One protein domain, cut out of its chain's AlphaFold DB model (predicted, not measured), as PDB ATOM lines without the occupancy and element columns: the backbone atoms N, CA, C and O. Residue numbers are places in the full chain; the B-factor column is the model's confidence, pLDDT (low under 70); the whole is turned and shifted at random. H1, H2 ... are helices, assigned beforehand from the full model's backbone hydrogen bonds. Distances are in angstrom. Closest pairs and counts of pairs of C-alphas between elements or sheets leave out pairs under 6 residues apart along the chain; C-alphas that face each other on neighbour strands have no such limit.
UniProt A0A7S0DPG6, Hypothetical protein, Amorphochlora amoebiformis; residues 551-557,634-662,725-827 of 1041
ATOM      1  N   MET A 551      48.671  34.496   0.636       52.66
ATOM      2  CA  MET A 551      50.044  34.569   1.121       52.66
ATOM      3  C   MET A 551      50.218  34.567   2.650       52.66
ATOM      4  O   MET A 551      49.861  35.501   3.371       52.66
ATOM      5  N   LEU A 552      50.793  33.477   3.144       57.06
ATOM      6  CA  LEU A 552      51.171  33.242   4.538       57.06
ATOM      7  C   LEU A 552      52.051  34.363   5.134       57.06
ATOM      8  O   LEU A 552      52.633  35.136   4.382       57.06
ATOM      9  N   LYS A 553      52.063  34.425   6.483       56.97
ATOM     10  CA  LYS A 553      52.654  35.420   7.420       56.97
ATOM     11  C   LYS A 553      53.511  36.539   6.801       56.97
ATOM     12  O   LYS A 553      54.413  36.268   6.016       56.97
ATOM     13  N   ASP A 554      53.292  37.774   7.266       54.94
ATOM     14  CA  ASP A 554      54.078  38.949   6.869       54.94
ATOM     15  C   ASP A 554      55.585  38.660   6.952       54.94
ATOM     16  O   ASP A 554      56.102  38.248   7.994       54.94
ATOM     17  N   TYR A 555      56.279  38.842   5.830       61.00
ATOM     18  CA  TYR A 555      57.714  38.621   5.738       61.00
ATOM     19  C   TYR A 555      58.474  39.689   6.531       61.00
ATOM     20  O   TYR A 555      58.254  40.887   6.347       61.00
ATOM     21  N   SER A 556      59.403  39.256   7.386       60.97
ATOM     22  CA  SER A 556      60.298  40.140   8.137       60.97
ATOM     23  C   SER A 556      61.728  39.989   7.629       60.97
ATOM     24  O   SER A 556      62.303  38.903   7.690       60.97
ATOM     25  N   ILE A 557      62.313  41.098   7.171       58.25
ATOM     26  CA  ILE A 557      63.713  41.158   6.723       58.25
ATOM     27  C   ILE A 557      64.674  40.784   7.872       58.25
ATOM     28  O   ILE A 557      65.684  40.120   7.637       58.25
ATOM     29  N   SER A 634      52.501  12.917  -1.796       64.31
ATOM     30  CA  SER A 634      51.067  13.131  -1.862       64.31
ATOM     31  C   SER A 634      50.373  11.859  -2.339       64.31
ATOM     32  O   SER A 634      50.970  10.997  -2.994       64.31
ATOM     33  N   ALA A 635      49.112  11.725  -1.961       68.81
ATOM     34  CA  ALA A 635      48.260  10.614  -2.347       68.81
ATOM     35  C   ALA A 635      48.246  10.416  -3.877       68.81
ATOM     36  O   ALA A 635      48.232   9.285  -4.359       68.81
ATOM     37  N   PHE A 636      48.337  11.512  -4.629       74.75
ATOM     38  CA  PHE A 636      48.475  11.538  -6.076       74.75
ATOM     39  C   PHE A 636      49.782  10.911  -6.583       74.75
ATOM     40  O   PHE A 636      49.729  10.070  -7.474       74.75
ATOM     41  N   VAL A 637      50.943  11.266  -6.017       71.62
ATOM     42  CA  VAL A 637      52.244  10.721  -6.464       71.62
ATOM     43  C   VAL A 637      52.306   9.213  -6.241       71.62
ATOM     44  O   VAL A 637      52.688   8.473  -7.140       71.62
ATOM     45  N   ARG A 638      51.829   8.740  -5.083       71.88
ATOM     46  CA  ARG A 638      51.738   7.295  -4.819       71.88
ATOM     47  C   ARG A 638      50.780   6.597  -5.781       71.88
ATOM     48  O   ARG A 638      51.101   5.530  -6.288       71.88
ATOM     49  N   ALA A 639      49.641   7.222  -6.092       75.56
ATOM     50  CA  ALA A 639      48.718   6.674  -7.079       75.56
ATOM     51  C   ALA A 639      49.364   6.552  -8.468       75.56
ATOM     52  O   ALA A 639      49.115   5.571  -9.159       75.56
ATOM     53  N   LEU A 640      50.211   7.505  -8.873       76.81
ATOM     54  CA  LEU A 640      50.972   7.414 -10.122       76.81
ATOM     55  C   LEU A 640      52.019   6.289 -10.095       76.81
ATOM     56  O   LEU A 640      52.123   5.541 -11.071       76.81
ATOM     57  N   GLU A 641      52.761   6.152  -8.991       73.38
ATOM     58  CA  GLU A 641      53.765   5.096  -8.795       73.38
ATOM     59  C   GLU A 641      53.143   3.689  -8.819       73.38
ATOM     60  O   GLU A 641      53.727   2.791  -9.425       73.38
ATOM     61  N   ASP A 642      51.950   3.506  -8.248       74.88
ATOM     62  CA  ASP A 642      51.297   2.195  -8.143       74.88
ATOM     63  C   ASP A 642      50.486   1.819  -9.403       74.88
ATOM     64  O   ASP A 642      50.433   0.652  -9.800       74.88
ATOM     65  N   ILE A 643      49.862   2.796 -10.075       80.19
ATOM     66  CA  ILE A 643      49.019   2.552 -11.260       80.19
ATOM     67  C   ILE A 643      49.860   2.273 -12.516       80.19
ATOM     68  O   ILE A 643      49.483   1.427 -13.332       80.19
ATOM     69  N   ALA A 644      50.998   2.951 -12.697       77.31
ATOM     70  CA  ALA A 644      51.804   2.804 -13.911       77.31
ATOM     71  C   ALA A 644      52.336   1.364 -14.139       77.31
ATOM     72  O   ALA A 644      52.196   0.851 -15.254       77.31
ATOM     73  N   PRO A 645      52.877   0.651 -13.127       79.62
ATOM     74  CA  PRO A 645      53.249  -0.760 -13.248       79.62
ATOM     75  C   PRO A 645      52.081  -1.677 -13.623       79.62
ATOM     76  O   PRO A 645      52.263  -2.585 -14.427       79.62
ATOM     77  N   MET A 646      50.877  -1.432 -13.095       81.31
ATOM     78  CA  MET A 646      49.687  -2.223 -13.428       81.31
ATOM     79  C   MET A 646      49.369  -2.140 -14.928       81.31
ATOM     80  O   MET A 646      49.191  -3.172 -15.571       81.31
ATOM     81  N   CYS A 647      49.353  -0.932 -15.500       82.88
ATOM     82  CA  CYS A 647      49.100  -0.749 -16.930       82.88
ATOM     83  C   CYS A 647      50.218  -1.341 -17.803       82.88
ATOM     84  O   CYS A 647      49.918  -1.934 -18.836       82.88
ATOM     85  N   ARG A 648      51.491  -1.229 -17.393       79.88
ATOM     86  CA  ARG A 648      52.616  -1.864 -18.108       79.88
ATOM     87  C   ARG A 648      52.501  -3.385 -18.129       79.88
ATOM     88  O   ARG A 648      52.677  -3.992 -19.183       79.88
ATOM     89  N   ASN A 649      52.170  -3.989 -16.991       82.12
ATOM     90  CA  ASN A 649      52.014  -5.437 -16.883       82.12
ATOM     91  C   ASN A 649      50.853  -5.946 -17.749       82.12
ATOM     92  O   ASN A 649      50.999  -6.973 -18.405       82.12
ATOM     93  N   GLU A 650      49.734  -5.215 -17.794       86.81
ATOM     94  CA  GLU A 650      48.611  -5.548 -18.679       86.81
ATOM     95  C   GLU A 650      48.991  -5.400 -20.155       86.81
ATOM     96  O   GLU A 650      48.776  -6.322 -20.931       86.81
ATOM     97  N   GLN A 651      49.619  -4.286 -20.549       85.38
ATOM     98  CA  GLN A 651      50.058  -4.087 -21.931       85.38
ATOM     99  C   GLN A 651      51.009  -5.203 -22.374       85.38
ATOM    100  O   GLN A 651      50.811  -5.787 -23.436       85.38
ATOM    101  N   SER A 652      52.012  -5.527 -21.552       83.44
ATOM    102  CA  SER A 652      52.954  -6.612 -21.839       83.44
ATOM    103  C   SER A 652      52.241  -7.955 -21.995       83.44
ATOM    104  O   SER A 652      52.569  -8.707 -22.908       83.44
ATOM    105  N   PHE A 653      51.261  -8.250 -21.135       86.50
ATOM    106  CA  PHE A 653      50.474  -9.475 -21.227       86.50
ATOM    107  C   PHE A 653      49.604  -9.512 -22.489       86.50
ATOM    108  O   PHE A 653      49.577 -10.534 -23.164       86.50
ATOM    109  N   LEU A 654      48.936  -8.414 -22.857       86.50
ATOM    110  CA  LEU A 654      48.127  -8.354 -24.078       86.50
ATOM    111  C   LEU A 654      48.962  -8.605 -25.337       86.50
ATOM    112  O   LEU A 654      48.508  -9.317 -26.233       86.50
ATOM    113  N   PHE A 655      50.182  -8.059 -25.400       83.94
ATOM    114  CA  PHE A 655      51.109  -8.349 -26.495       83.94
ATOM    115  C   PHE A 655      51.526  -9.824 -26.505       83.94
ATOM    116  O   PHE A 655      51.465 -10.462 -27.550       83.94
ATOM    117  N   GLU A 656      51.878 -10.386 -25.349       83.25
ATOM    118  CA  GLU A 656      52.251 -11.801 -25.222       83.25
ATOM    119  C   GLU A 656      51.096 -12.752 -25.590       83.25
ATOM    120  O   GLU A 656      51.310 -13.759 -26.257       83.25
ATOM    121  N   PHE A 657      49.866 -12.442 -25.172       84.44
ATOM    122  CA  PHE A 657      48.724 -13.351 -25.262       84.44
ATOM    123  C   PHE A 657      47.947 -13.243 -26.580       84.44
ATOM    124  O   PHE A 657      47.520 -14.259 -27.123       84.44
ATOM    125  N   PHE A 658      47.768 -12.031 -27.114       84.38
ATOM    126  CA  PHE A 658      46.979 -11.792 -28.329       84.38
ATOM    127  C   PHE A 658      47.824 -11.449 -29.563       84.38
ATOM    128  O   PHE A 658      47.292 -11.459 -30.674       84.38
ATOM    129  N   ALA A 659      49.118 -11.158 -29.400       77.31
ATOM    130  CA  ALA A 659      50.010 -10.764 -30.490       77.31
ATOM    131  C   ALA A 659      51.323 -11.571 -30.524       77.31
ATOM    132  O   ALA A 659      52.338 -11.066 -30.992       77.31
ATOM    133  N   ALA A 660      51.298 -12.837 -30.090       68.38
ATOM    134  CA  ALA A 660      52.474 -13.716 -30.023       68.38
ATOM    135  C   ALA A 660      53.230 -13.903 -31.361       68.38
ATOM    136  O   ALA A 660      54.428 -14.163 -31.346       68.38
ATOM    137  N   ASP A 661      52.548 -13.757 -32.505       58.06
ATOM    138  CA  ASP A 661      53.148 -13.847 -33.850       58.06
ATOM    139  C   ASP A 661      53.600 -12.480 -34.420       58.06
ATOM    140  O   ASP A 661      54.116 -12.419 -35.535       58.06
ATOM    141  N   ALA A 662      53.358 -11.363 -33.720       56.53
ATOM    142  CA  ALA A 662      53.717 -10.029 -34.197       56.53
ATOM    143  C   ALA A 662      55.135  -9.664 -33.734       56.53
ATOM    144  O   ALA A 662      55.354  -9.371 -32.559       56.53
ATOM    145  N   ALA A 725      47.956  -4.839 -34.917       73.44
ATOM    146  CA  ALA A 725      47.980  -5.457 -33.587       73.44
ATOM    147  C   ALA A 725      48.245  -4.416 -32.483       73.44
ATOM    148  O   ALA A 725      47.530  -4.379 -31.481       73.44
ATOM    149  N   TYR A 726      49.197  -3.506 -32.714       76.50
ATOM    150  CA  TYR A 726      49.478  -2.381 -31.815       76.50
ATOM    151  C   TYR A 726      48.268  -1.452 -31.642       76.50
ATOM    152  O   TYR A 726      47.933  -1.081 -30.515       76.50
ATOM    153  N   ASP A 727      47.582  -1.097 -32.733       77.38
ATOM    154  CA  ASP A 727      46.384  -0.253 -32.678       77.38
ATOM    155  C   ASP A 727      45.223  -0.922 -31.920       77.38
ATOM    156  O   ASP A 727      44.517  -0.242 -31.170       77.38
ATOM    157  N   ARG A 728      45.050  -2.245 -32.063       82.69
ATOM    158  CA  ARG A 728      44.036  -3.027 -31.330       82.69
ATOM    159  C   ARG A 728      44.315  -3.058 -29.833       82.69
ATOM    160  O   ARG A 728      43.447  -2.683 -29.050       82.69
ATOM    161  N   ILE A 729      45.533  -3.435 -29.438       84.38
ATOM    162  CA  ILE A 729      45.936  -3.487 -28.024       84.38
ATOM    163  C   ILE A 729      45.832  -2.099 -27.386       84.38
ATOM    164  O   ILE A 729      45.351  -1.971 -26.260       84.38
ATOM    165  N   ARG A 730      46.192  -1.034 -28.115       82.25
ATOM    166  CA  ARG A 730      45.981   0.344 -27.652       82.25
ATOM    167  C   ARG A 730      44.503   0.624 -27.355       82.25
ATOM    168  O   ARG A 730      44.215   1.180 -26.298       82.25
ATOM    169  N   GLY A 731      43.590   0.243 -28.250       83.19
ATOM    170  CA  GLY A 731      42.148   0.411 -28.043       83.19
ATOM    171  C   GLY A 731      41.631  -0.357 -26.821       83.19
ATOM    172  O   GLY A 731      40.882   0.195 -26.019       83.19
ATOM    173  N   MET A 732      42.102  -1.592 -26.615       86.12
ATOM    174  CA  MET A 732      41.773  -2.378 -25.417       86.12
ATOM    175  C   MET A 732      42.255  -1.682 -24.136       86.12
ATOM    176  O   MET A 732      41.491  -1.558 -23.181       86.12
ATOM    177  N   MET A 733      43.493  -1.171 -24.119       86.19
ATOM    178  CA  MET A 733      44.045  -0.425 -22.979       86.19
ATOM    179  C   MET A 733      43.242   0.849 -22.677       86.19
ATOM    180  O   MET A 733      42.927   1.107 -21.514       86.19
ATOM    181  N   GLU A 734      42.877   1.620 -23.708       84.06
ATOM    182  CA  GLU A 734      42.040   2.825 -23.585       84.06
ATOM    183  C   GLU A 734      40.686   2.495 -22.943       84.06
ATOM    184  O   GLU A 734      40.252   3.177 -22.013       84.06
ATOM    185  N   GLU A 735      40.057   1.400 -23.360       85.44
ATOM    186  CA  GLU A 735      38.757   0.984 -22.855       85.44
ATOM    187  C   GLU A 735      38.814   0.373 -21.441       85.44
ATOM    188  O   GLU A 735      37.963   0.704 -20.601       85.44
ATOM    189  N   MET A 736      39.801  -0.476 -21.136       85.44
ATOM    190  CA  MET A 736      39.954  -1.110 -19.815       85.44
ATOM    191  C   MET A 736      40.292  -0.099 -18.719       85.44
ATOM    192  O   MET A 736      39.792  -0.202 -17.597       85.44
ATOM    193  N   PHE A 737      41.099   0.908 -19.050       85.50
ATOM    194  CA  PHE A 737      41.643   1.859 -18.086       85.50
ATOM    195  C   PHE A 737      41.065   3.275 -18.196       85.50
ATOM    196  O   PHE A 737      41.541   4.186 -17.513       85.50
ATOM    197  N   LYS A 738      39.982   3.476 -18.960       83.25
ATOM    198  CA  LYS A 738      39.305   4.783 -19.112       83.25
ATOM    199  C   LYS A 738      38.955   5.489 -17.797       83.25
ATOM    200  O   LYS A 738      38.822   6.708 -17.763       83.25
ATOM    201  N   SER A 739      38.791   4.738 -16.707       83.12
ATOM    202  CA  SER A 739      38.447   5.275 -15.387       83.12
ATOM    203  C   SER A 739      39.636   5.875 -14.624       83.12
ATOM    204  O   SER A 739      39.407   6.645 -13.693       83.12
ATOM    205  N   ILE A 740      40.887   5.591 -15.015       83.62
ATOM    206  CA  ILE A 740      42.091   6.072 -14.313       83.62
ATOM    207  C   ILE A 740      42.168   7.597 -14.326       83.62
ATOM    208  O   ILE A 740      42.293   8.210 -13.268       83.62
ATOM    209  N   VAL A 741      42.072   8.214 -15.509       82.62
ATOM    210  CA  VAL A 741      42.242   9.669 -15.656       82.62
ATOM    211  C   VAL A 741      41.196  10.435 -14.830       82.62
ATOM    212  O   VAL A 741      41.610  11.245 -14.001       82.62
ATOM    213  N   PRO A 742      39.879  10.137 -14.910       83.88
ATOM    214  CA  PRO A 742      38.880  10.777 -14.049       83.88
ATOM    215  C   PRO A 742      39.124  10.587 -12.544       83.88
ATOM    216  O   PRO A 742      38.830  11.479 -11.747       83.88
ATOM    217  N   GLN A 743      39.651   9.432 -12.125       81.38
ATOM    218  CA  GLN A 743      39.943   9.163 -10.714       81.38
ATOM    219  C   GLN A 743      41.163   9.945 -10.220       81.38
ATOM    220  O   GLN A 743      41.119  10.508  -9.126       81.38
ATOM    221  N   LEU A 744      42.216  10.035 -11.035       81.88
ATOM    222  CA  LEU A 744      43.385  10.870 -10.758       81.88
ATOM    223  C   LEU A 744      43.013  12.355 -10.735       81.88
ATOM    224  O   LEU A 744      43.435  13.067  -9.829       81.88
ATOM    225  N   GLU A 745      42.157  12.816 -11.650       81.75
ATOM    226  CA  GLU A 745      41.616  14.178 -11.614       81.75
ATOM    227  C   GLU A 745      40.798  14.444 -10.346       81.75
ATOM    228  O   GLU A 745      40.839  15.543  -9.794       81.75
ATOM    229  N   ASN A 746      40.054  13.451  -9.851       81.69
ATOM    230  CA  ASN A 746      39.314  13.569  -8.597       81.69
ATOM    231  C   ASN A 746      40.261  13.647  -7.389       81.69
ATOM    232  O   ASN A 746      40.053  14.482  -6.512       81.69
ATOM    233  N   ILE A 747      41.312  12.819  -7.337       77.56
ATOM    234  CA  ILE A 747      42.359  12.927  -6.306       77.56
ATOM    235  C   ILE A 747      42.996  14.316  -6.370       77.56
ATOM    236  O   ILE A 747      43.044  14.997  -5.351       77.56
ATOM    237  N   ALA A 748      43.373  14.776  -7.563       77.81
ATOM    238  CA  ALA A 748      43.982  16.082  -7.758       77.81
ATOM    239  C   ALA A 748      43.076  17.237  -7.313       77.81
ATOM    240  O   ALA A 748      43.515  18.137  -6.601       77.81
ATOM    241  N   LYS A 749      41.785  17.200  -7.660       76.81
ATOM    242  CA  LYS A 749      40.808  18.195  -7.192       76.81
ATOM    243  C   LYS A 749      40.668  18.187  -5.670       76.81
ATOM    244  O   LYS A 749      40.508  19.252  -5.082       76.81
ATOM    245  N   ASN A 750      40.724  17.016  -5.035       72.62
ATOM    246  CA  ASN A 750      40.659  16.910  -3.580       72.62
ATOM    247  C   ASN A 750      41.948  17.414  -2.917       72.62
ATOM    248  O   ASN A 750      41.847  18.185  -1.968       72.62
ATOM    249  N   GLU A 751      43.133  17.075  -3.430       70.06
ATOM    250  CA  GLU A 751      44.411  17.610  -2.931       70.06
ATOM    251  C   GLU A 751      44.486  19.138  -3.089       70.06
ATOM    252  O   GLU A 751      44.817  19.833  -2.131       70.06
ATOM    253  N   ASN A 752      44.052  19.681  -4.232       71.56
ATOM    254  CA  ASN A 752      44.021  21.126  -4.481       71.56
ATOM    255  C   ASN A 752      43.089  21.897  -3.523       71.56
ATOM    256  O   ASN A 752      43.316  23.073  -3.256       71.56
ATOM    257  N   ARG A 753      42.036  21.262  -2.980       67.38
ATOM    258  CA  ARG A 753      41.184  21.895  -1.951       67.38
ATOM    259  C   ARG A 753      41.924  22.126  -0.631       67.38
ATOM    260  O   ARG A 753      41.502  22.990   0.133       67.38
ATOM    261  N   HIS A 754      42.972  21.352  -0.355       65.38
ATOM    262  CA  HIS A 754      43.746  21.447   0.883       65.38
ATOM    263  C   HIS A 754      44.929  22.403   0.713       65.38
ATOM    264  O   HIS A 754      45.134  23.269   1.560       65.38
ATOM    265  N   ASP A 755      45.665  22.280  -0.394       69.06
ATOM    266  CA  ASP A 755      46.814  23.124  -0.714       69.06
ATOM    267  C   ASP A 755      46.905  23.362  -2.232       69.06
ATOM    268  O   ASP A 755      46.994  22.424  -3.022       69.06
ATOM    269  N   HIS A 756      46.901  24.630  -2.651       75.00
ATOM    270  CA  HIS A 756      46.995  24.991  -4.067       75.00
ATOM    271  C   HIS A 756      48.407  24.764  -4.635       75.00
ATOM    272  O   HIS A 756      48.541  24.513  -5.835       75.00
ATOM    273  N   PHE A 757      49.456  24.789  -3.803       75.25
ATOM    274  CA  PHE A 757      50.822  24.456  -4.232       75.25
ATOM    275  C   PHE A 757      50.988  22.966  -4.517       75.25
ATOM    276  O   PHE A 757      51.796  22.581  -5.365       75.25
ATOM    277  N   GLN A 758      50.143  22.126  -3.916       73.25
ATOM    278  CA  GLN A 758      50.093  20.708  -4.242       73.25
ATOM    279  C   GLN A 758      49.735  20.483  -5.721       73.25
ATOM    280  O   GLN A 758      50.210  19.524  -6.320       73.25
ATOM    281  N   THR A 759      48.997  21.397  -6.363       77.62
ATOM    282  CA  THR A 759      48.732  21.342  -7.813       77.62
ATOM    283  C   THR A 759      49.998  21.480  -8.650       77.62
ATOM    284  O   THR A 759      50.147  20.757  -9.636       77.62
ATOM    285  N   LEU A 760      50.934  22.342  -8.246       77.75
ATOM    286  CA  LEU A 760      52.233  22.466  -8.909       77.75
ATOM    287  C   LEU A 760      53.055  21.185  -8.732       77.75
ATOM    288  O   LEU A 760      53.605  20.661  -9.698       77.75
ATOM    289  N   ARG A 761      53.064  20.626  -7.518       74.06
ATOM    290  CA  ARG A 761      53.748  19.361  -7.237       74.06
ATOM    291  C   ARG A 761      53.179  18.203  -8.060       74.06
ATOM    292  O   ARG A 761      53.931  17.464  -8.684       74.06
ATOM    293  N   MET A 762      51.854  18.078  -8.132       77.88
ATOM    294  CA  MET A 762      51.180  17.087  -8.978       77.88
ATOM    295  C   MET A 762      51.499  17.276 -10.467       77.88
ATOM    296  O   MET A 762      51.620  16.291 -11.193       77.88
ATOM    297  N   LEU A 763      51.656  18.520 -10.934       79.69
ATOM    298  CA  LEU A 763      52.017  18.821 -12.320       79.69
ATOM    299  C   LEU A 763      53.448  18.363 -12.649       79.69
ATOM    300  O   LEU A 763      53.646  17.685 -13.659       79.69
ATOM    301  N   ILE A 764      54.416  18.678 -11.782       76.94
ATOM    302  CA  ILE A 764      55.824  18.270 -11.927       76.94
ATOM    303  C   ILE A 764      55.941  16.742 -11.906       76.94
ATOM    304  O   ILE A 764      56.558  16.151 -12.791       76.94
ATOM    305  N   GLU A 765      55.291  16.086 -10.946       74.38
ATOM    306  CA  GLU A 765      55.325  14.626 -10.817       74.38
ATOM    307  C   GLU A 765      54.632  13.934 -11.996       74.38
ATOM    308  O   GLU A 765      55.167  12.985 -12.566       74.38
ATOM    309  N   SER A 766      53.496  14.457 -12.465       78.25
ATOM    310  CA  SER A 766      52.844  13.958 -13.682       78.25
ATOM    311  C   SER A 766      53.742  14.094 -14.921       78.25
ATOM    312  O   SER A 766      53.745  13.211 -15.781       78.25
ATOM    313  N   ARG A 767      54.535  15.172 -15.033       76.75
ATOM    314  CA  ARG A 767      55.526  15.342 -16.115       76.75
ATOM    315  C   ARG A 767      56.628  14.287 -16.036       76.75
ATOM    316  O   ARG A 767      56.857  13.599 -17.028       76.75
ATOM    317  N   ARG A 768      57.215  14.080 -14.856       74.44
ATOM    318  CA  ARG A 768      58.231  13.038 -14.622       74.44
ATOM    319  C   ARG A 768      57.715  11.642 -14.953       74.44
ATOM    320  O   ARG A 768      58.372  10.883 -15.660       74.44
ATOM    321  N   HIS A 769      56.511  11.308 -14.496       73.38
ATOM    322  CA  HIS A 769      55.897  10.018 -14.795       73.38
ATOM    323  C   HIS A 769      55.579   9.853 -16.284       73.38
ATOM    324  O   HIS A 769      55.722   8.749 -16.804       73.38
ATOM    325  N   LYS A 770      55.211  10.918 -17.003       76.44
ATOM    326  CA  LYS A 770      55.049  10.868 -18.462       76.44
ATOM    327  C   LYS A 770      56.372  10.585 -19.181       76.44
ATOM    328  O   LYS A 770      56.391   9.753 -20.083       76.44
ATOM    329  N   GLU A 771      57.462  11.229 -18.770       71.94
ATOM    330  CA  GLU A 771      58.809  10.995 -19.320       71.94
ATOM    331  C   GLU A 771      59.314   9.573 -19.032       71.94
ATOM    332  O   GLU A 771      59.957   8.959 -19.880       71.94
ATOM    333  N   ALA A 772      58.971   9.013 -17.869       69.50
ATOM    334  CA  ALA A 772      59.346   7.655 -17.481       69.50
ATOM    335  C   ALA A 772      58.481   6.539 -18.110       69.50
ATOM    336  O   ALA A 772      58.828   5.369 -17.971       69.50
ATOM    337  N   ASN A 773      57.350   6.869 -18.746       69.00
ATOM    338  CA  ASN A 773      56.380   5.904 -19.295       69.00
ATOM    339  C   ASN A 773      56.072   6.166 -20.784       69.00
ATOM    340  O   ASN A 773      54.917   6.105 -21.216       69.00
ATOM    341  N   THR A 774      57.089   6.506 -21.581       64.44
ATOM    342  CA  THR A 774      56.935   6.734 -23.032       64.44
ATOM    343  C   THR A 774      56.596   5.465 -23.819       64.44
ATOM    344  O   THR A 774      56.041   5.552 -24.911       64.44
ATOM    345  N   ASP A 775      56.875   4.296 -23.248       61.59
ATOM    346  CA  ASP A 775      56.577   2.955 -23.753       61.59
ATOM    347  C   ASP A 775      55.071   2.614 -23.741       61.59
ATOM    348  O   ASP A 775      54.589   1.814 -24.551       61.59
ATOM    349  N   VAL A 776      54.298   3.271 -22.868       67.75
ATOM    350  CA  VAL A 776      52.845   3.091 -22.743       67.75
ATOM    351  C   VAL A 776      52.104   4.296 -23.319       67.75
ATOM    352  O   VAL A 776      51.751   5.248 -22.618       67.75
ATOM    353  N   ASN A 777      51.792   4.237 -24.617       68.19
ATOM    354  CA  ASN A 777      51.096   5.316 -25.336       68.19
ATOM    355  C   ASN A 777      49.789   5.779 -24.655       68.19
ATOM    356  O   ASN A 777      49.488   6.975 -24.649       68.19
ATOM    357  N   PHE A 778      49.026   4.853 -24.059       75.81
ATOM    358  CA  PHE A 778      47.806   5.169 -23.304       75.81
ATOM    359  C   PHE A 778      48.087   6.081 -22.099       75.81
ATOM    360  O   PHE A 778      47.452   7.127 -21.954       75.81
ATOM    361  N   LEU A 779      49.069   5.721 -21.263       74.81
ATOM    362  CA  LEU A 779      49.443   6.499 -20.082       74.81
ATOM    363  C   LEU A 779      49.983   7.871 -20.485       74.81
ATOM    364  O   LEU A 779      49.597   8.865 -19.884       74.81
ATOM    365  N   SER A 780      50.789   7.960 -21.548       77.62
ATOM    366  CA  SER A 780      51.300   9.245 -22.045       77.62
ATOM    367  C   SER A 780      50.176  10.207 -22.471       77.62
ATOM    368  O   SER A 780      50.191  11.393 -22.110       77.62
ATOM    369  N   ARG A 781      49.139   9.710 -23.167       78.06
ATOM    370  CA  ARG A 781      47.934  10.499 -23.499       78.06
ATOM    371  C   ARG A 781      47.141  10.877 -22.248       78.06
ATOM    372  O   ARG A 781      46.783  12.044 -22.090       78.06
ATOM    373  N   GLY A 782      46.918   9.921 -21.346       75.44
ATOM    374  CA  GLY A 782      46.220  10.150 -20.080       75.44
ATOM    375  C   GLY A 782      46.909  11.200 -19.205       75.44
ATOM    376  O   GLY A 782      46.254  12.119 -18.716       75.44
ATOM    377  N   PHE A 783      48.238  11.137 -19.083       81.12
ATOM    378  CA  PHE A 783      49.042  12.131 -18.372       81.12
ATOM    379  C   PHE A 783      49.010  13.493 -19.048       81.12
ATOM    380  O   PHE A 783      48.936  14.495 -18.351       81.12
ATOM    381  N   THR A 784      48.991  13.557 -20.380       82.50
ATOM    382  CA  THR A 784      48.837  14.834 -21.095       82.50
ATOM    383  C   THR A 784      47.490  15.487 -20.782       82.50
ATOM    384  O   THR A 784      47.445  16.672 -20.466       82.50
ATOM    385  N   SER A 785      46.396  14.717 -20.794       82.94
ATOM    386  CA  SER A 785      45.075  15.222 -20.396       82.94
ATOM    387  C   SER A 785      45.075  15.719 -18.948       82.94
ATOM    388  O   SER A 785      44.614  16.823 -18.664       82.94
ATOM    389  N   LEU A 786      45.650  14.930 -18.037       83.19
ATOM    390  CA  LEU A 786      45.755  15.268 -16.620       83.19
ATOM    391  C   LEU A 786      46.606  16.527 -16.387       83.19
ATOM    392  O   LEU A 786      46.224  17.383 -15.592       83.19
ATOM    393  N   GLN A 787      47.726  16.670 -17.102       83.50
ATOM    394  CA  GLN A 787      48.589  17.856 -17.073       83.50
ATOM    395  C   GLN A 787      47.840  19.104 -17.531       83.50
ATOM    396  O   GLN A 787      47.923  20.120 -16.851       83.50
ATOM    397  N   SER A 788      47.063  19.029 -18.615       85.62
ATOM    398  CA  SER A 788      46.232  20.149 -19.072       85.62
ATOM    399  C   SER A 788      45.231  20.582 -17.994       85.62
ATOM    400  O   SER A 788      45.134  21.769 -17.682       85.62
ATOM    401  N   THR A 789      44.534  19.632 -17.360       82.12
ATOM    402  CA  THR A 789      43.590  19.920 -16.262       82.12
ATOM    403  C   THR A 789      44.292  20.549 -15.051       82.12
ATOM    404  O   THR A 789      43.816  21.549 -14.498       82.12
ATOM    405  N   LEU A 790      45.438  20.000 -14.641       84.00
ATOM    406  CA  LEU A 790      46.257  20.533 -13.546       84.00
ATOM    407  C   LEU A 790      46.788  21.937 -13.863       84.00
ATOM    408  O   LEU A 790      46.708  22.828 -13.021       84.00
ATOM    409  N   GLN A 791      47.249  22.166 -15.091       85.00
ATOM    410  CA  GLN A 791      47.765  23.453 -15.548       85.00
ATOM    411  C   GLN A 791      46.669  24.524 -15.585       85.00
ATOM    412  O   GLN A 791      46.893  25.648 -15.138       85.00
ATOM    413  N   ILE A 792      45.465  24.193 -16.066       86.50
ATOM    414  CA  ILE A 792      44.304  25.099 -16.012       86.50
ATOM    415  C   ILE A 792      43.973  25.444 -14.555       86.50
ATOM    416  O   ILE A 792      43.767  26.612 -14.227       86.50
ATOM    417  N   THR A 793      43.961  24.444 -13.672       82.81
ATOM    418  CA  THR A 793      43.660  24.633 -12.244       82.81
ATOM    419  C   THR A 793      44.692  25.540 -11.569       82.81
ATOM    420  O   THR A 793      44.320  26.482 -10.868       82.81
ATOM    421  N   PHE A 794      45.978  25.325 -11.850       84.31
ATOM    422  CA  PHE A 794      47.064  26.164 -11.353       84.31
ATOM    423  C   PHE A 794      46.982  27.595 -11.901       84.31
ATOM    424  O   PHE A 794      47.011  28.554 -11.134       84.31
ATOM    425  N   ASN A 795      46.779  27.770 -13.210       86.19
ATOM    426  CA  ASN A 795      46.610  29.094 -13.814       86.19
ATOM    427  C   ASN A 795      45.412  29.852 -13.223       86.19
ATOM    428  O   ASN A 795      45.492  31.062 -13.012       86.19
ATOM    429  N   ASN A 796      44.311  29.160 -12.921       86.25
ATOM    430  CA  ASN A 796      43.152  29.760 -12.261       86.25
ATOM    431  C   ASN A 796      43.488  30.259 -10.850       86.25
ATOM    432  O   ASN A 796      43.060  31.357 -10.489       86.25
ATOM    433  N   PHE A 797      44.284  29.500 -10.091       84.19
ATOM    434  CA  PHE A 797      44.818  29.922  -8.796       84.19
ATOM    435  C   PHE A 797      45.706  31.170  -8.928       84.19
ATOM    436  O   PHE A 797      45.436  32.180  -8.280       84.19
ATOM    437  N   ILE A 798      46.680  31.171  -9.846       85.94
ATOM    438  CA  ILE A 798      47.550  32.336 -10.092       85.94
ATOM    439  C   ILE A 798      46.744  33.570 -10.504       85.94
ATOM    440  O   ILE A 798      46.973  34.669 -10.002       85.94
ATOM    441  N   ASN A 799      45.759  33.410 -11.387       87.00
ATOM    442  CA  ASN A 799      44.894  34.508 -11.814       87.00
ATOM    443  C   ASN A 799      43.977  35.013 -10.690       87.00
ATOM    444  O   ASN A 799      43.577  36.179 -10.706       87.00
ATOM    445  N   ALA A 800      43.591  34.162  -9.737       84.75
ATOM    446  CA  ALA A 800      42.883  34.596  -8.535       84.75
ATOM    447  C   ALA A 800      43.803  35.434  -7.633       84.75
ATOM    448  O   ALA A 800      43.388  36.502  -7.185       84.75
ATOM    449  N   GLU A 801      45.062  35.024  -7.469       83.50
ATOM    450  CA  GLU A 801      46.042  35.762  -6.668       83.50
ATOM    451  C   GLU A 801      46.419  37.107  -7.311       83.50
ATOM    452  O   GLU A 801      46.449  38.135  -6.641       83.50
ATOM    453  N   ILE A 802      46.587  37.161  -8.637       86.69
ATOM    454  CA  ILE A 802      46.789  38.421  -9.377       86.69
ATOM    455  C   ILE A 802      45.587  39.362  -9.207       86.69
ATOM    456  O   ILE A 802      45.764  40.560  -8.975       86.69
ATOM    457  N   ARG A 803      44.355  38.838  -9.286       86.12
ATOM    458  CA  ARG A 803      43.141  39.631  -9.028       86.12
ATOM    459  C   ARG A 803      43.094  40.139  -7.591       86.12
ATOM    460  O   ARG A 803      42.699  41.283  -7.377       86.12
ATOM    461  N   TRP A 804      43.527  39.331  -6.625       86.50
ATOM    462  CA  TRP A 804      43.640  39.756  -5.234       86.50
ATOM    463  C   TRP A 804      44.654  40.894  -5.071       86.50
ATOM    464  O   TRP A 804      44.309  41.900  -4.453       86.50
ATOM    465  N   ILE A 805      45.838  40.794  -5.692       85.06
ATOM    466  CA  ILE A 805      46.849  41.867  -5.713       85.06
ATOM    467  C   ILE A 805      46.236  43.162  -6.263       85.06
ATOM    468  O   ILE A 805      46.348  44.206  -5.629       85.06
ATOM    469  N   ALA A 806      45.553  43.098  -7.409       83.88
ATOM    470  CA  ALA A 806      44.942  44.270  -8.041       83.88
ATOM    471  C   ALA A 806      43.780  44.876  -7.225       83.88
ATOM    472  O   ALA A 806      43.533  46.077  -7.298       83.88
ATOM    473  N   ALA A 807      43.066  44.062  -6.444       82.56
ATOM    474  CA  ALA A 807      41.956  44.515  -5.606       82.56
ATOM    475  C   ALA A 807      42.407  45.204  -4.304       82.56
ATOM    476  O   ALA A 807      41.592  45.868  -3.655       82.56
ATOM    477  N   GLN A 808      43.679  45.070  -3.902       76.62
ATOM    478  CA  GLN A 808      44.188  45.716  -2.694       76.62
ATOM    479  C   GLN A 808      44.271  47.235  -2.884       76.62
ATOM    480  O   GLN A 808      45.207  47.759  -3.473       76.62
ATOM    481  N   LYS A 809      43.308  47.972  -2.325       64.12
ATOM    482  CA  LYS A 809      43.381  49.435  -2.246       64.12
ATOM    483  C   LYS A 809      44.147  49.843  -0.991       64.12
ATOM    484  O   LYS A 809      43.680  49.645   0.130       64.12
ATOM    485  N   SER A 810      45.312  50.453  -1.171       60.25
ATOM    486  CA  SER A 810      46.001  51.152  -0.089       60.25
ATOM    487  C   SER A 810      45.241  52.441   0.246       60.25
ATOM    488  O   SER A 810      45.007  53.291  -0.611       60.25
ATOM    489  N   THR A 811      44.830  52.607   1.505       53.06
ATOM    490  CA  THR A 811      44.317  53.894   1.987       53.06
ATOM    491  C   THR A 811      45.442  54.928   1.938       53.06
ATOM    492  O   THR A 811      46.454  54.728   2.607       53.06
ATOM    493  N   ALA A 812      45.229  56.065   1.265       49.84
ATOM    494  CA  ALA A 812      46.164  57.199   1.085       49.84
ATOM    495  C   ALA A 812      46.776  57.813   2.379       49.84
ATOM    496  O   ALA A 812      47.504  58.811   2.351       49.84
ATOM    497  N   LYS A 813      46.450  57.249   3.550       50.06
ATOM    498  CA  LYS A 813      46.966  57.609   4.877       50.06
ATOM    499  C   LYS A 813      48.005  56.627   5.442       50.06
ATOM    500  O   LYS A 813      48.625  56.983   6.439       50.06
ATOM    501  N   LYS A 814      48.192  55.429   4.874       55.34
ATOM    502  CA  LYS A 814      49.158  54.443   5.390       55.34
ATOM    503  C   LYS A 814      50.528  54.646   4.736       55.34
ATOM    504  O   LYS A 814      50.671  54.427   3.539       55.34
ATOM    505  N   ASN A 815      51.508  55.061   5.536       61.03
ATOM    506  CA  ASN A 815      52.930  54.949   5.200       61.03
ATOM    507  C   ASN A 815      53.362  53.490   5.445       61.03
ATOM    508  O   ASN A 815      52.871  52.885   6.404       61.03
ATOM    509  N   GLY A 816      54.249  52.937   4.618       74.19
ATOM    510  CA  GLY A 816      54.741  51.568   4.759       74.19
ATOM    511  C   GLY A 816      54.666  50.722   3.486       74.19
ATOM    512  O   GLY A 816      54.087  51.100   2.463       74.19
ATOM    513  N   ILE A 817      55.247  49.528   3.589       80.81
ATOM    514  CA  ILE A 817      55.300  48.531   2.519       80.81
ATOM    515  C   ILE A 817      53.905  47.936   2.284       80.81
ATOM    516  O   ILE A 817      53.178  47.608   3.226       80.81
ATOM    517  N   LEU A 818      53.525  47.780   1.016       83.31
ATOM    518  CA  LEU A 818      52.246  47.193   0.632       83.31
ATOM    519  C   LEU A 818      52.152  45.727   1.070       83.31
ATOM    520  O   LEU A 818      53.073  44.938   0.870       83.31
ATOM    521  N   VAL A 819      50.989  45.342   1.602       82.38
ATOM    522  CA  VAL A 819      50.732  43.988   2.119       82.38
ATOM    523  C   VAL A 819      51.023  42.892   1.082       82.38
ATOM    524  O   VAL A 819      51.731  41.953   1.432       82.38
ATOM    525  N   PRO A 820      50.588  42.992  -0.193       83.38
ATOM    526  CA  PRO A 820      50.973  42.016  -1.219       83.38
ATOM    527  C   PRO A 820      52.483  41.858  -1.403       83.38
ATOM    528  O   PRO A 820      52.961  40.760  -1.672       83.38
ATOM    529  N   LEU A 821      53.240  42.943  -1.227       84.81
ATOM    530  CA  LEU A 821      54.688  42.952  -1.393       84.81
ATOM    531  C   LEU A 821      55.390  42.245  -0.228       84.81
ATOM    532  O   LEU A 821      56.294  41.453  -0.468       84.81
ATOM    533  N   LEU A 822      54.921  42.448   1.012       82.69
ATOM    534  CA  LEU A 822      55.396  41.723   2.206       82.69
ATOM    535  C   LEU A 822      55.137  40.218   2.135       82.69
ATOM    536  O   LEU A 822      55.751  39.432   2.836       82.69
ATOM    537  N   LYS A 823      54.179  39.806   1.327       82.81
ATOM    538  CA  LYS A 823      53.668  38.442   1.276       82.81
ATOM    539  C   LYS A 823      54.268  37.623   0.126       82.81
ATOM    540  O   LYS A 823      54.338  36.397   0.194       82.81
ATOM    541  N   PHE A 824      54.746  38.309  -0.909       85.75
ATOM    542  CA  PHE A 824      55.344  37.721  -2.107       85.75
ATOM    543  C   PHE A 824      56.579  36.828  -1.858       85.75
ATOM    544  O   PHE A 824      56.654  35.767  -2.478       85.75
ATOM    545  N   PRO A 825      57.513  37.150  -0.940       83.81
ATOM    546  CA  PRO A 825      58.669  36.285  -0.689       83.81
ATOM    547  C   PRO A 825      58.285  34.929  -0.078       83.81
ATOM    548  O   PRO A 825      58.828  33.900  -0.475       83.81
ATOM    549  N   SER A 826      57.314  34.909   0.843       79.94
ATOM    550  CA  SER A 826      56.802  33.676   1.459       79.94
ATOM    551  C   SER A 826      56.161  32.741   0.428       79.94
ATOM    552  O   SER A 826      56.314  31.527   0.515       79.94
ATOM    553  N   PHE A 827      55.478  33.306  -0.568       82.69
ATOM    554  CA  PHE A 827      54.905  32.558  -1.688       82.69
ATOM    555  C   PHE A 827      55.963  31.949  -2.596       82.69
ATOM    556  O   PHE A 827      55.860  30.783  -2.961       82.69
TER     557      PHE A 827
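This is residues 551 to 557, 634 to 662 and 725 to 827 of the 1041 residues of the protein "Hypothetical protein" of Amorphochlora amoebiformis (UniProt A0A7S0DPG6). A long rod of staggered helices: H3 and H4 pack on the longest, H5; H1 with H2 extends one end, and H6 folds back near H5's other end, past a loop whose residues 811 to 817 stick out. The 139 printed residues, all helix by class, have six named helices, H1 to H6 in order, only just loose, close to extended: radius of gyration of the C-alphas 21.6 A, spans 81 by 24 by 21 A.

H5, residues 777 to 807, is 44.8 A long, ending at C-alpha 807 (41.956, 44.515, -5.606). H1, residues 635 to 658, 34.3 A, begins at C-alpha 635 (48.260, 10.614, -2.347). H2 is residues 725 to 737, H3 740 to 754, H4 757 to 772, H6 819 to 827.

H1, H3, H4 and H5 form an up-and-down bundle, each running against the one before. The hairpin H4 and H5 touch at a shallow tilt of 24 degrees, closest C-alphas Lys 770 and Ser 780, 5.4 A. Every O i to N i+4 pair is within hydrogen-bond range in H2, H4 and H5; 18 of 20 are in H1, 10 of 11 in H3, 3 of 5 in H6.

Cuts leave C-alphas 557 and 634 31.9 A apart, 662 and 725 7.4 A. The link H5 to H6 is long; 28 residues have pLDDT under 70.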